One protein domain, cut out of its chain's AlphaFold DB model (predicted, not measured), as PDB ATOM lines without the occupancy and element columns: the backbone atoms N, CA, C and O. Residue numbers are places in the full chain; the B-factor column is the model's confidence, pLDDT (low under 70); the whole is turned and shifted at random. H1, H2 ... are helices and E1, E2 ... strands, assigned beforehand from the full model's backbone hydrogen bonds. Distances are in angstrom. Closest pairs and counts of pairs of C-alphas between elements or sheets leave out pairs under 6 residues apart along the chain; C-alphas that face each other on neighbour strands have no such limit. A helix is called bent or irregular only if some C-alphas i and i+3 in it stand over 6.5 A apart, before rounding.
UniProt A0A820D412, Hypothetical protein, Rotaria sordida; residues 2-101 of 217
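Overview. This is residues 2 to 101 of the 217 residues of the protein "Hypothetical protein" of Rotaria sordida (UniProt A0A820D412). A single twisted sheet of five antiparallel strands makes the body, with a small hairpin, E3 and E4, bent over from one end of E2 and E5 toward E6. Residues 2 to 16 stick out as a long free arm, and a short helix, H1, lies well away from the sheet after the last strand. The printed part has 100 residues, with seven named strands followed by one named helix; the large sheet runs E1, E2, E5, E6, E7. The class is mostly strand, though only 44 residues are in named elements. The whole is loose, with a radius of gyration of the C-alphas of 17.6 A and spans of 53 by 37 by 25 A.

Along the chain. Start at C-alpha 2, at (-24.759, 46.080, 25.298); residues 2 to 22 hold no named element. Find C-alpha 23 at (11.144, 40.622, 14.991), where E1 runs to residue 25. E2, residues 33 to 38, covers 16.6 A. E3 is residues 41 to 43 and E4 residues 49 to 51. E5, residues 53 to 58, covers 17.3 A; E6, residues 64 to 73, is the longest at 25.4 A; E7, residues 76 to 83, covers 21.4 A. H1, residues 94 to 98, ends at C-alpha 98, (-13.947, 48.388, 38.691).

Arrangement. Look first at the sheet, which is twisted, its C-alphas up to 4.3 A off the best plane. E1 and E7 are its edge strands. In the hairpin of E1 and E2, N 24 and O 37 are 2.8 A apart, within hydrogen-bond range. Between the antiparallel E2 and E5, look at N 36 and O 55, 2.9 A. E5, E6 and E7 make a meander, each strand the antiparallel neighbour of the one before: check N 54 and O 68, 2.8 A, then N 69 and O 80, 2.9 A. E2 runs on into E3 at 78 degrees, and E4 runs on into E5 at 57 degrees. In the hairpin of E3 and E4, N 42 and O 50 are 2.8 A apart. The closest C-alphas of E3 and E6, those of Cys 42 and Val 70, are 6.4 A apart. H1 is not on the large sheet, and its O i to N i+4 pair is within hydrogen-bond range.

Size, cuts and confidence. The two C-alphas farthest apart, those of Asn 7 and Arg 47, are 54.8 A apart. Without residues 2 to 16, the body spans 46 by 34 by 19 A. The printed part has no cut, and none of the links between named elements is long. The mean pLDDT of the printed part is 79.1; it is under 70 at 26 residues, among them residues 2 to 17 and 91 to 94.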
ATOM      1  N   PRO A   2     -23.431  45.797  25.831       40.94
ATOM      2  CA  PRO A   2     -24.759  46.080  25.298       40.94
ATOM      3  C   PRO A   2     -25.341  44.858  24.559       40.94
ATOM      4  O   PRO A   2     -24.616  44.109  23.907       40.94
ATOM      5  N   LEU A   3     -26.659  44.654  24.676       43.22
ATOM      6  CA  LEU A   3     -27.382  43.460  24.198       43.22
ATOM      7  C   LEU A   3     -27.300  43.205  22.683       43.22
ATOM      8  O   LEU A   3     -27.619  42.110  22.222       43.22
ATOM      9  N   HIS A   4     -26.858  44.183  21.892       48.28
ATOM     10  CA  HIS A   4     -26.806  44.056  20.438       48.28
ATOM     11  C   HIS A   4     -25.666  43.181  19.909       48.28
ATOM     12  O   HIS A   4     -25.603  42.922  18.711       48.28
ATOM     13  N   TRP A   5     -24.783  42.685  20.780       49.88
ATOM     14  CA  TRP A   5     -23.689  41.798  20.375       49.88
ATOM     15  C   TRP A   5     -24.176  40.351  20.117       49.88
ATOM     16  O   TRP A   5     -23.413  39.503  19.651       49.88
ATOM     17  N   GLY A   6     -25.475  40.093  20.324       44.66
ATOM     18  CA  GLY A   6     -26.155  38.829  20.053       44.66
ATOM     19  C   GLY A   6     -26.339  37.964  21.303       44.66
ATOM     20  O   GLY A   6     -25.872  38.288  22.391       44.66
ATOM     21  N   ASN A   7     -26.997  36.812  21.138       48.50
ATOM     22  CA  ASN A   7     -27.216  35.820  22.206       48.50
ATOM     23  C   ASN A   7     -25.955  34.998  22.550       48.50
ATOM     24  O   ASN A   7     -26.030  33.979  23.238       48.50
ATOM     25  N   ASN A   8     -24.793  35.405  22.040       47.78
ATOM     26  CA  ASN A   8     -23.547  34.697  22.262       47.78
ATOM     27  C   ASN A   8     -23.032  35.035  23.662       47.78
ATOM     28  O   ASN A   8     -22.774  36.187  23.991       47.78
ATOM     29  N   SER A   9     -22.851  34.013  24.492       50.84
ATOM     30  CA  SER A   9     -22.305  34.154  25.845       50.84
ATOM     31  C   SER A   9     -20.777  34.275  25.871       50.84
ATOM     32  O   SER A   9     -20.182  34.301  26.946       50.84
ATOM     33  N   LEU A  10     -20.119  34.284  24.706       46.84
ATOM     34  CA  LEU A  10     -18.666  34.241  24.605       46.84
ATOM     35  C   LEU A  10     -18.165  35.157  23.488       46.84
ATOM     36  O   LEU A  10     -18.373  34.892  22.306       46.84
ATOM     37  N   TYR A  11     -17.454  36.208  23.884       52.59
ATOM     38  CA  TYR A  11     -16.778  37.131  22.979       52.59
ATOM     39  C   TYR A  11     -15.275  36.988  23.166       52.59
ATOM     40  O   TYR A  11     -14.774  37.018  24.291       52.59
ATOM     41  N   LYS A  12     -14.543  36.826  22.060       49.44
ATOM     42  CA  LYS A  12     -13.080  36.837  22.074       49.44
ATOM     43  C   LYS A  12     -12.591  38.176  21.546       49.44
ATOM     44  O   LYS A  12     -12.460  38.355  20.341       49.44
ATOM     45  N   ILE A  13     -12.304  39.090  22.461       52.66
ATOM     46  CA  ILE A  13     -11.642  40.356  22.146       52.66
ATOM     47  C   ILE A  13     -10.138  40.076  22.094       52.66
ATOM     48  O   ILE A  13      -9.580  39.512  23.037       52.66
ATOM     49  N   ARG A  14      -9.488  40.412  20.978       45.56
ATOM     50  CA  ARG A  14      -8.029  40.339  20.824       45.56
ATOM     51  C   ARG A  14      -7.510  41.725  20.482       45.56
ATOM     52  O   ARG A  14      -8.153  42.440  19.722       45.56
ATOM     53  N   ASN A  15      -6.358  42.069  21.038       51.81
ATOM     54  CA  ASN A  15      -5.568  43.205  20.593       51.81
ATOM     55  C   ASN A  15      -4.291  42.635  19.993       51.81
ATOM     56  O   ASN A  15      -3.500  42.024  20.710       51.81
ATOM     57  N   ASP A  16      -4.122  42.811  18.690       62.59
ATOM     58  CA  ASP A  16      -2.940  42.359  17.969       62.59
ATOM     59  C   ASP A  16      -2.042  43.573  17.689       62.59
ATOM     60  O   ASP A  16      -2.510  44.614  17.222       62.59
ATOM     61  N   VAL A  17      -0.745  43.457  17.987       69.00
ATOM     62  CA  VAL A  17       0.261  44.450  17.580       69.00
ATOM     63  C   VAL A  17       0.869  43.968  16.274       69.00
ATOM     64  O   VAL A  17       1.469  42.897  16.229       69.00
ATOM     65  N   ASN A  18       0.700  44.747  15.206       77.56
ATOM     66  CA  ASN A  18       1.262  44.415  13.904       77.56
ATOM     67  C   ASN A  18       2.651  45.047  13.741       77.56
ATOM     68  O   ASN A  18       2.808  46.261  13.895       77.56
ATOM     69  N   PHE A  19       3.648  44.229  13.412       81.06
ATOM     70  CA  PHE A  19       5.013  44.676  13.149       81.06
ATOM     71  C   PHE A  19       5.259  44.719  11.641       81.06
ATOM     72  O   PHE A  19       4.898  43.799  10.913       81.06
ATOM     73  N   ASN A  20       5.888  45.792  11.170       85.06
ATOM     74  CA  ASN A  20       6.208  45.984   9.752       85.06
ATOM     75  C   ASN A  20       7.469  45.221   9.327       85.06
ATOM     76  O   ASN A  20       7.760  45.124   8.137       85.06
ATOM     77  N   TYR A  21       8.228  44.725  10.301       88.12
ATOM     78  CA  TYR A  21       9.508  44.061  10.118       88.12
ATOM     79  C   TYR A  21       9.525  42.749  10.892       88.12
ATOM     80  O   TYR A  21       8.800  42.578  11.873       88.12
ATOM     81  N   GLU A  22      10.383  41.831  10.461       90.25
ATOM     82  CA  GLU A  22      10.632  40.607  11.207       90.25
ATOM     83  C   GLU A  22      11.268  40.947  12.558       90.25
ATOM     84  O   GLU A  22      12.220  41.729  12.639       90.25
ATOM     85  N   MET A  23      10.720  40.361  13.622       90.69
ATOM     86  CA  MET A  23      11.144  40.622  14.991       90.69
ATOM     87  C   MET A  23      12.089  39.520  15.466       90.69
ATOM     88  O   MET A  23      11.774  38.335  15.387       90.69
ATOM     89  N   ILE A  24      13.234  39.922  16.009       93.38
ATOM     90  CA  ILE A  24      14.265  39.051  16.566       93.38
ATOM     91  C   ILE A  24      14.191  39.129  18.089       93.38
ATOM     92  O   ILE A  24      14.245  40.216  18.668       93.38
ATOM     93  N   HIS A  25      14.097  37.972  18.745       92.25
ATOM     94  CA  HIS A  25      14.182  37.905  20.198       92.25
ATOM     95  C   HIS A  25      15.601  38.236  20.654       92.25
ATOM     96  O   HIS A  25      16.582  37.646  20.194       92.25
ATOM     97  N   SER A  26      15.718  39.187  21.571       88.81
ATOM     98  CA  SER A  26      16.995  39.577  22.137       88.81
ATOM     99  C   SER A  26      17.531  38.482  23.046       88.81
ATOM    100  O   SER A  26      16.903  38.103  24.029       88.81
ATOM    101  N   ASN A  27      18.758  38.041  22.779       83.19
ATOM    102  CA  ASN A  27      19.489  37.127  23.662       83.19
ATOM    103  C   ASN A  27      20.065  37.835  24.902       83.19
ATOM    104  O   ASN A  27      20.900  37.274  25.612       83.19
ATOM    105  N   ASN A  28      19.697  39.098  25.135       72.50
ATOM    106  CA  ASN A  28      20.303  39.902  26.178       72.50
ATOM    107  C   ASN A  28      19.839  39.446  27.571       72.50
ATOM    108  O   ASN A  28      18.668  39.158  27.806       72.50
ATOM    109  N   SER A  29      20.774  39.411  28.519       59.00
ATOM    110  CA  SER A  29      20.599  38.817  29.854       59.00
ATOM    111  C   SER A  29      19.809  39.685  30.844       59.00
ATOM    112  O   SER A  29      19.983  39.547  32.057       59.00
ATOM    113  N   SER A  30      18.954  40.589  30.349       76.50
ATOM    114  CA  SER A  30      18.133  41.440  31.215       76.50
ATOM    115  C   SER A  30      17.377  40.565  32.214       76.50
ATOM    116  O   SER A  30      16.714  39.591  31.837       76.50
ATOM    117  N   LYS A  31      17.547  40.888  33.501       77.19
ATOM    118  CA  LYS A  31      16.939  40.146  34.610       77.19
ATOM    119  C   LYS A  31      15.440  40.416  34.715       77.19
ATOM    120  O   LYS A  31      14.716  39.565  35.220       77.19
ATOM    121  N   ASP A  32      15.000  41.557  34.195       86.44
ATOM    122  CA  ASP A  32      13.667  42.095  34.458       86.44
ATOM    123  C   ASP A  32      12.753  42.054  33.224       86.44
ATOM    124  O   ASP A  32      11.527  42.028  33.359       86.44
ATOM    125  N   GLU A  33      13.328  41.989  32.017       91.19
ATOM    126  CA  GLU A  33      12.579  42.145  30.767       91.19
ATOM    127  C   GLU A  33      13.071  41.206  29.663       91.19
ATOM    128  O   GLU A  33      14.266  40.922  29.552       91.19
ATOM    129  N   ASP A  34      12.140  40.780  28.814       91.00
ATOM    130  CA  ASP A  34      12.439  40.226  27.496       91.00
ATOM    131  C   ASP A  34      12.184  41.295  26.435       91.00
ATOM    132  O   ASP A  34      11.291  42.132  26.573       91.00
ATOM    133  N   CYS A  35      12.988  41.298  25.379       93.00
ATOM    134  CA  CYS A  35      12.906  42.301  24.326       93.00
ATOM    135  C   CYS A  35      12.910  41.615  22.967       93.00
ATOM    136  O   CYS A  35      13.715  40.720  22.722       93.00
ATOM    137  N   TRP A  36      12.042  42.074  22.077       92.62
ATOM    138  CA  TRP A  36      12.094  41.766  20.658       92.62
ATOM    139  C   TRP A  36      12.373  43.049  19.892       92.62
ATOM    140  O   TRP A  36      11.764  44.080  20.175       92.62
ATOM    141  N   TYR A  37      13.261  42.991  18.908       94.19
ATOM    142  CA  TYR A  37      13.623  44.138  18.081       94.19
ATOM    143  C   TYR A  37      13.570  43.769  16.602       94.19
ATOM    144  O   TYR A  37      13.799  42.621  16.231       94.19
ATOM    145  N   SER A  38      13.261  44.733  15.746       94.12
ATOM    146  CA  SER A  38      13.210  44.514  14.305       94.12
ATOM    147  C   SER A  38      14.597  44.213  13.744       94.12
ATOM    148  O   SER A  38      15.580  44.845  14.134       94.12
ATOM    149  N   ASN A  39      14.669  43.319  12.761       94.44
ATOM    150  CA  ASN A  39      15.891  43.069  11.995       94.44
ATOM    151  C   ASN A  39      16.396  44.313  11.228       94.44
ATOM    152  O   ASN A  39      17.590  44.428  10.953       94.44
ATOM    153  N   GLU A  40      15.508  45.265  10.939       94.19
ATOM    154  CA  GLU A  40      15.822  46.534  10.285       94.19
ATOM    155  C   GLU A  40      16.168  47.659  11.270       94.19
ATOM    156  O   GLU A  40      15.612  47.767  12.369       94.19
ATOM    157  N   THR A  41      17.065  48.554  10.842       93.69
ATOM    158  CA  THR A  41      17.498  49.734  11.613       93.69
ATOM    159  C   THR A  41      17.029  51.025  10.947       93.69
ATOM    160  O   THR A  41      17.298  51.284   9.775       93.69
ATOM    161  N   CYS A  42      16.392  51.899  11.720       91.94
ATOM    162  CA  CYS A  42      15.869  53.181  11.275       91.94
ATOM    163  C   CYS A  42      16.644  54.346  11.899       91.94
ATOM    164  O   CYS A  42      17.038  54.317  13.063       91.94
ATOM    165  N   SER A  43      16.851  55.407  11.116       91.56
ATOM    166  CA  SER A  43      17.435  56.664  11.598       91.56
ATOM    167  C   SER A  43      16.357  57.695  11.929       91.56
ATOM    168  O   SER A  43      15.356  57.826  11.215       91.56
ATOM    169  N   THR A  44      16.586  58.441  13.000       90.12
ATOM    170  CA  THR A  44      15.775  59.595  13.414       90.12
ATOM    171  C   THR A  44      16.314  60.897  12.807       90.12
ATOM    172  O   THR A  44      17.365  60.909  12.161       90.12
ATOM    173  N   ASN A  45      15.615  62.013  13.022       85.06
ATOM    174  CA  ASN A  45      16.039  63.346  12.574       85.06
ATOM    175  C   ASN A  45      17.390  63.783  13.158       85.06
ATOM    176  O   ASN A  45      18.138  64.504  12.501       85.06
ATOM    177  N   THR A  46      17.725  63.323  14.367       87.19
ATOM    178  CA  THR A  46      19.019  63.570  15.025       87.19
ATOM    179  C   THR A  46      20.136  62.669  14.493       87.19
ATOM    180  O   THR A  46      21.273  62.783  14.936       87.19
ATOM    181  N   ARG A  47      19.841  61.813  13.498       85.12
ATOM    182  CA  ARG A  47      20.717  60.773  12.922       85.12
ATOM    183  C   ARG A  47      21.046  59.615  13.862       85.12
ATOM    184  O   ARG A  47      21.810  58.730  13.474       85.12
ATOM    185  N   ASP A  48      20.420  59.562  15.033       90.69
ATOM    186  CA  ASP A  48      20.506  58.400  15.909       90.69
ATOM    187  C   ASP A  48      19.834  57.198  15.242       90.69
ATOM    188  O   ASP A  48      18.768  57.329  14.624       90.69
ATOM    189  N   LYS A  49      20.471  56.033  15.372       91.75
ATOM    190  CA  LYS A  49      20.029  54.769  14.784       91.75
ATOM    191  C   LYS A  49      19.465  53.858  15.866       91.75
ATOM    192  O   LYS A  49      20.134  53.600  16.861       91.75
ATOM    193  N   TYR A  50      18.270  53.339  15.623       92.00
ATOM    194  CA  TYR A  50      17.583  52.377  16.482       92.00
ATOM    195  C   TYR A  50      17.019  51.253  15.614       92.00
ATOM    196  O   TYR A  50      16.778  51.492  14.426       92.00
ATOM    197  N   PRO A  51      16.742  50.060  16.164       94.19
ATOM    198  CA  PRO A  51      15.811  49.153  15.509       94.19
ATOM    199  C   PRO A  51      14.525  49.916  15.159       94.19
ATOM    200  O   PRO A  51      14.063  50.767  15.925       94.19
ATOM    201  N   CYS A  52      13.984  49.679  13.968       91.69
ATOM    202  CA  CYS A  52      12.769  50.349  13.515       91.69
ATOM    203  C   CYS A  52      11.585  50.130  14.472       91.69
ATOM    204  O   CYS A  52      10.809  51.066  14.683       91.69
ATOM    205  N   GLN A  53      11.470  48.936  15.064       93.00
ATOM    206  CA  GLN A  53      10.483  48.603  16.096       93.00
ATOM    207  C   GLN A  53      11.122  47.753  17.202       93.00
ATOM    208  O   GLN A  53      11.950  46.887  16.932       93.00
ATOM    209  N   GLU A  54      10.722  47.981  18.449       93.75
ATOM    210  CA  GLU A  54      11.128  47.203  19.618       93.75
ATOM    211  C   GLU A  54       9.937  47.025  20.559       93.75
ATOM    212  O   GLU A  54       9.265  48.001  20.891       93.75
ATOM    213  N   ILE A  55       9.693  45.814  21.048       93.00
ATOM    214  CA  ILE A  55       8.675  45.546  22.066       93.00
ATOM    215  C   ILE A  55       9.308  44.850  23.267       93.00
ATOM    216  O   ILE A  55      10.110  43.926  23.133       93.00
ATOM    217  N   TYR A  56       8.945  45.328  24.449       93.38
ATOM    218  CA  TYR A  56       9.482  44.876  25.720       93.38
ATOM    219  C   TYR A  56       8.374  44.195  26.510       93.38
ATOM    220  O   TYR A  56       7.271  44.736  26.621       93.38
ATOM    221  N   PHE A  57       8.691  43.045  27.085       90.81
ATOM    222  CA  PHE A  57       7.801  42.235  27.901       90.81
ATOM    223  C   PHE A  57       8.389  42.042  29.293       90.81
ATOM    224  O   PHE A  57       9.606  42.068  29.483       90.81
ATOM    225  N   LYS A  58       7.522  41.809  30.277       90.19
ATOM    226  CA  LYS A  58       7.968  41.359  31.597       90.19
ATOM    227  C   LYS A  58       8.625  39.983  31.460       90.19
ATOM    228  O   LYS A  58       8.080  39.119  30.773       90.19
ATOM    229  N   LYS A  59       9.764  39.780  32.130       89.56
ATOM    230  CA  LYS A  59      10.591  38.571  31.983       89.56
ATOM    231  C   LYS A  59       9.792  37.267  32.044       89.56
ATOM    232  O   LYS A  59       9.060  37.041  33.008       89.56
ATOM    233  N   ASN A  60      10.016  36.392  31.067       87.19
ATOM    234  CA  ASN A  60       9.398  35.079  30.891       87.19
ATOM    235  C   ASN A  60       7.860  35.123  30.869       87.19
ATOM    236  O   ASN A  60       7.204  34.194  31.347       87.19
ATOM    237  N   THR A  61       7.274  36.209  30.361       85.88
ATOM    238  CA  THR A  61       5.821  36.355  30.213       85.88
ATOM    239  C   THR A  61       5.470  37.051  28.904       85.88
ATOM    240  O   THR A  61       6.262  37.822  28.376       85.88
ATOM    241  N   ASP A  62       4.229  36.878  28.452       81.81
ATOM    242  CA  ASP A  62       3.690  37.582  27.280       81.81
ATOM    243  C   ASP A  62       3.076  38.951  27.643       81.81
ATOM    244  O   ASP A  62       2.261  39.495  26.900       81.81
ATOM    245  N   ILE A  63       3.414  39.514  28.811       85.81
ATOM    246  CA  ILE A  63       2.835  40.772  29.303       85.81
ATOM    247  C   ILE A  63       3.644  41.950  28.742       85.81
ATOM    248  O   ILE A  63       4.795  42.131  29.156       85.81
ATOM    249  N   PRO A  64       3.080  42.768  27.833       88.31
ATOM    250  CA  PRO A  64       3.817  43.858  27.212       88.31
ATOM    251  C   PRO A  64       3.991  45.024  28.190       88.31
ATOM    252  O   PRO A  64       3.072  45.402  28.910       88.31
ATOM    253  N   LEU A  65       5.176  45.624  28.201       90.50
ATOM    254  CA  LEU A  65       5.515  46.773  29.043       90.50
ATOM    255  C   LEU A  65       5.571  48.059  28.225       90.50
ATOM    256  O   LEU A  65       5.000  49.078  28.612       90.50
ATOM    257  N   ARG A  66       6.234  48.012  27.065       93.44
ATOM    258  CA  ARG A  66       6.344  49.158  26.159       93.44
ATOM    259  C   ARG A  66       6.664  48.742  24.729       93.44
ATOM    260  O   ARG A  66       7.311  47.721  24.502       93.44
ATOM    261  N   LEU A  67       6.247  49.579  23.789       91.56
ATOM    262  CA  LEU A  67       6.559  49.502  22.364       91.56
ATOM    263  C   LEU A  67       7.310  50.777  21.967       91.56
ATOM    264  O   LEU A  67       6.796  51.877  22.164       91.56
ATOM    265  N   ALA A  68       8.515  50.639  21.422       93.00
ATOM    266  CA  ALA A  68       9.288  51.735  20.854       93.00
ATOM    267  C   ALA A  68       9.338  51.602  19.330       93.00
ATOM    268  O   ALA A  68       9.653  50.537  18.806       93.00
ATOM    269  N   GLU A  69       9.045  52.679  18.606       93.38
ATOM    270  CA  GLU A  69       9.014  52.673  17.142       93.38
ATOM    271  C   GLU A  69       9.623  53.954  16.585       93.38
ATOM    272  O   GLU A  69       9.383  55.049  17.103       93.38
ATOM    273  N   VAL A  70      10.362  53.847  15.484       91.56
ATOM    274  CA  VAL A  70      10.763  55.022  14.706       91.56
ATOM    275  C   VAL A  70       9.646  55.352  13.721       91.56
ATOM    276  O   VAL A  70       9.494  54.707  12.684       91.56
ATOM    277  N   ARG A  71       8.855  56.379  14.037       87.31
ATOM    278  CA  ARG A  71       7.760  56.837  13.178       87.31
ATOM    279  C   ARG A  71       8.251  57.906  12.220       87.31
ATOM    280  O   ARG A  71       8.766  58.945  12.637       87.31
ATOM    281  N   ARG A  72       8.038  57.654  10.930       82.06
ATOM    282  CA  ARG A  72       8.273  58.620   9.857       82.06
ATOM    283  C   ARG A  72       6.962  59.285   9.475       82.06
ATOM    284  O   ARG A  72       6.030  58.630   9.023       82.06
ATOM    285  N   THR A  73       6.911  60.593   9.639       80.19
ATOM    286  CA  THR A  73       5.929  61.467   9.003       80.19
ATOM    287  C   THR A  73       6.595  62.166   7.813       80.19
ATOM    288  O   THR A  73       7.826  62.159   7.717       80.19
ATOM    289  N   PRO A  74       5.829  62.810   6.912       75.19
ATOM    290  CA  PRO A  74       6.398  63.512   5.757       75.19
ATOM    291  C   PRO A  74       7.466  64.563   6.106       75.19
ATOM    292  O   PRO A  74       8.294  64.893   5.265       75.19
ATOM    293  N   PHE A  75       7.464  65.072   7.343       79.12
ATOM    294  CA  PHE A  75       8.342  66.156   7.789       79.12
ATOM    295  C   PHE A  75       9.290  65.767   8.932       79.12
ATOM    296  O   PHE A  75      10.099  66.590   9.353       79.12
ATOM    297  N   SER A  76       9.195  64.549   9.483       85.50
ATOM    298  CA  SER A  76      10.000  64.162  10.649       85.50
ATOM    299  C   SER A  76      10.114  62.645  10.827       85.50
ATOM    300  O   SER A  76       9.153  61.917  10.613       85.50
ATOM    301  N   SER A  77      11.271  62.171  11.284       87.19
ATOM    302  CA  SER A  77      11.506  60.812  11.776       87.19
ATOM    303  C   SER A  77      11.852  60.861  13.263       87.19
ATOM    304  O   SER A  77      12.945  61.295  13.634       87.19
ATOM    305  N   ASN A  78      10.927  60.437  14.124       90.50
ATOM    306  CA  ASN A  78      11.093  60.495  15.578       90.50
ATOM    307  C   ASN A  78      10.881  59.115  16.203       90.50
ATOM    308  O   ASN A  78      10.039  58.341  15.746       90.50
ATOM    309  N   ARG A  79      11.620  58.820  17.278       91.31
ATOM    310  CA  ARG A  79      11.379  57.629  18.100       91.31
ATOM    311  C   ARG A  79      10.233  57.916  19.067       91.31
ATOM    312  O   ARG A  79      10.299  58.872  19.835       91.31
ATOM    313  N   VAL A  80       9.193  57.096  19.020       90.50
ATOM    314  CA  VAL A  80       8.010  57.183  19.880       90.50
ATOM    315  C   VAL A  80       7.989  55.958  20.779       90.50
ATOM    316  O   VAL A  80       8.201  54.847  20.300       90.50
ATOM    317  N   ILE A  81       7.742  56.159  22.073       92.50
ATOM    318  CA  ILE A  81       7.621  55.079  23.055       92.50
ATOM    319  C   ILE A  81       6.201  55.103  23.616       92.50
ATOM    320  O   ILE A  81       5.778  56.097  24.202       92.50
ATOM    321  N   THR A  82       5.489  53.997  23.445       89.81
ATOM    322  CA  THR A  82       4.163  53.757  24.015       89.81
ATOM    323  C   THR A  82       4.322  52.826  25.209       89.81
ATOM    324  O   THR A  82       4.699  51.669  25.034       89.81
ATOM    325  N   ASN A  83       4.050  53.316  26.420       91.00
ATOM    326  CA  ASN A  83       4.039  52.486  27.626       91.00
ATOM    327  C   ASN A  83       2.647  51.881  27.823       91.00
ATOM    328  O   ASN A  83       1.646  52.599  27.770       91.00
ATOM    329  N   PHE A  84       2.583  50.575  28.066       84.69
ATOM    330  CA  PHE A  84       1.325  49.885  28.316       84.69
ATOM    331  C   PHE A  84       0.974  49.949  29.801       84.69
ATOM    332  O   PHE A  84       1.807  49.691  30.668       84.69
ATOM    333  N   THR A  85      -0.283  50.274  30.096       82.19
ATOM    334  CA  THR A  85      -0.837  50.133  31.446       82.19
ATOM    335  C   THR A  85      -1.561  48.799  31.519       82.19
ATOM    336  O   THR A  85      -2.543  48.581  30.811       82.19
ATOM    337  N   ILE A  86      -1.063  47.893  32.357       77.19
ATOM    338  CA  ILE A  86      -1.664  46.573  32.536       77.19
ATOM    339  C   ILE A  86      -2.748  46.663  33.602       77.19
ATOM    340  O   ILE A  86      -2.455  46.830  34.782       77.19
ATOM    341  N   ILE A  87      -3.998  46.553  33.165       70.62
ATOM    342  CA  ILE A  87      -5.168  46.639  34.045       70.62
ATOM    343  C   ILE A  87      -5.462  45.275  34.690       70.62
ATOM    344  O   ILE A  87      -5.786  45.208  35.870       70.62
ATOM    345  N   SER A  88      -5.308  44.176  33.942       69.50
ATOM    346  CA  SER A  88      -5.494  42.807  34.445       69.50
ATOM    347  C   SER A  88      -4.718  41.792  33.591       69.50
ATOM    348  O   SER A  88      -4.393  42.071  32.434       69.50
ATOM    349  N   ILE A  89      -4.385  40.627  34.163       70.81
ATOM    350  CA  ILE A  89      -3.647  39.526  33.517       70.81
ATOM    351  C   ILE A  89      -4.409  38.221  33.768       70.81
ATOM    352  O   ILE A  89      -4.690  37.873  34.913       70.81
ATOM    353  N   GLY A  90      -4.678  37.454  32.709       70.56
ATOM    354  CA  GLY A  90      -5.415  36.192  32.798       70.56
ATOM    355  C   GLY A  90      -6.911  36.384  32.554       70.56
ATOM    356  O   GLY A  90      -7.299  36.981  31.550       70.56
ATOM    357  N   LYS A  91      -7.763  35.838  33.430       64.88
ATOM    358  CA  LYS A  91      -9.203  36.122  33.366       64.88
ATOM    359  C   LYS A  91      -9.432  37.552  33.861       64.88
ATOM    360  O   LYS A  91      -8.864  37.874  34.900       64.88
ATOM    361  N   PRO A  92     -10.251  38.366  33.169       64.06
ATOM    362  CA  PRO A  92     -10.676  39.652  33.702       64.06
ATOM    363  C   PRO A  92     -11.246  39.435  35.104       64.06
ATOM    364  O   PRO A  92     -12.209  38.685  35.269       64.06
ATOM    365  N   ASP A  93     -10.581  40.007  36.099       67.94
ATOM    366  CA  ASP A  93     -11.018  40.024  37.488       67.94
ATOM    367  C   ASP A  93     -11.758  41.332  37.780       67.94
ATOM    368  O   ASP A  93     -11.804  42.238  36.943       67.94
ATOM    369  N   ASP A  94     -12.349  41.431  38.969       68.00
ATOM    370  CA  ASP A  94     -13.194  42.568  39.349       68.00
ATOM    371  C   ASP A  94     -12.465  43.908  39.173       68.00
ATOM    372  O   ASP A  94     -13.061  44.865  38.702       68.00
ATOM    373  N   LYS A  95     -11.135  43.947  39.355       70.38
ATOM    374  CA  LYS A  95     -10.300  45.140  39.123       70.38
ATOM    375  C   LYS A  95     -10.414  45.713  37.711       70.38
ATOM    376  O   LYS A  95     -10.353  46.931  37.544       70.38
ATOM    377  N   TYR A  96     -10.546  44.859  36.694       68.12
ATOM    378  CA  TYR A  96     -10.752  45.314  35.321       68.12
ATOM    379  C   TYR A  96     -12.085  46.050  35.197       68.12
ATOM    380  O   TYR A  96     -12.124  47.159  34.669       68.12
ATOM    381  N   PHE A  97     -13.158  45.466  35.729       68.25
ATOM    382  CA  PHE A  97     -14.492  46.055  35.661       68.25
ATOM    383  C   PHE A  97     -14.647  47.267  36.588       68.25
ATOM    384  O   PHE A  97     -15.279  48.237  36.190       68.25
ATOM    385  N   ASP A  98     -13.989  47.268  37.745       74.44
ATOM    386  CA  ASP A  98     -13.947  48.388  38.691       74.44
ATOM    387  C   ASP A  98     -13.185  49.598  38.128       74.44
ATOM    388  O   ASP A  98     -13.435  50.736  38.521       74.44
ATOM    389  N   SER A  99     -12.251  49.371  37.196       70.62
ATOM    390  CA  SER A  99     -11.542  50.449  36.492       70.62
ATOM    391  C   SER A  99     -12.382  51.113  35.397       70.62
ATOM    392  O   SER A  99     -12.057  52.215  34.945       70.62
ATOM    393  N   ILE A 100     -13.458  50.454  34.958       69.69
ATOM    394  CA  ILE A 100     -14.396  51.019  33.995       69.69
ATOM    395  C   ILE A 100     -15.275  51.996  34.763       69.69
ATOM    396  O   ILE A 100     -15.994  51.616  35.685       69.69
ATOM    397  N   SER A 101     -15.220  53.269  34.374       69.75
ATOM    398  CA  SER A 101     -16.039  54.294  35.012       69.75
ATOM    399  C   SER A 101     -17.512  53.868  35.025       69.75
ATOM    400  O   SER A 101     -18.000  53.396  33.998       69.75
TER     401      SER A 101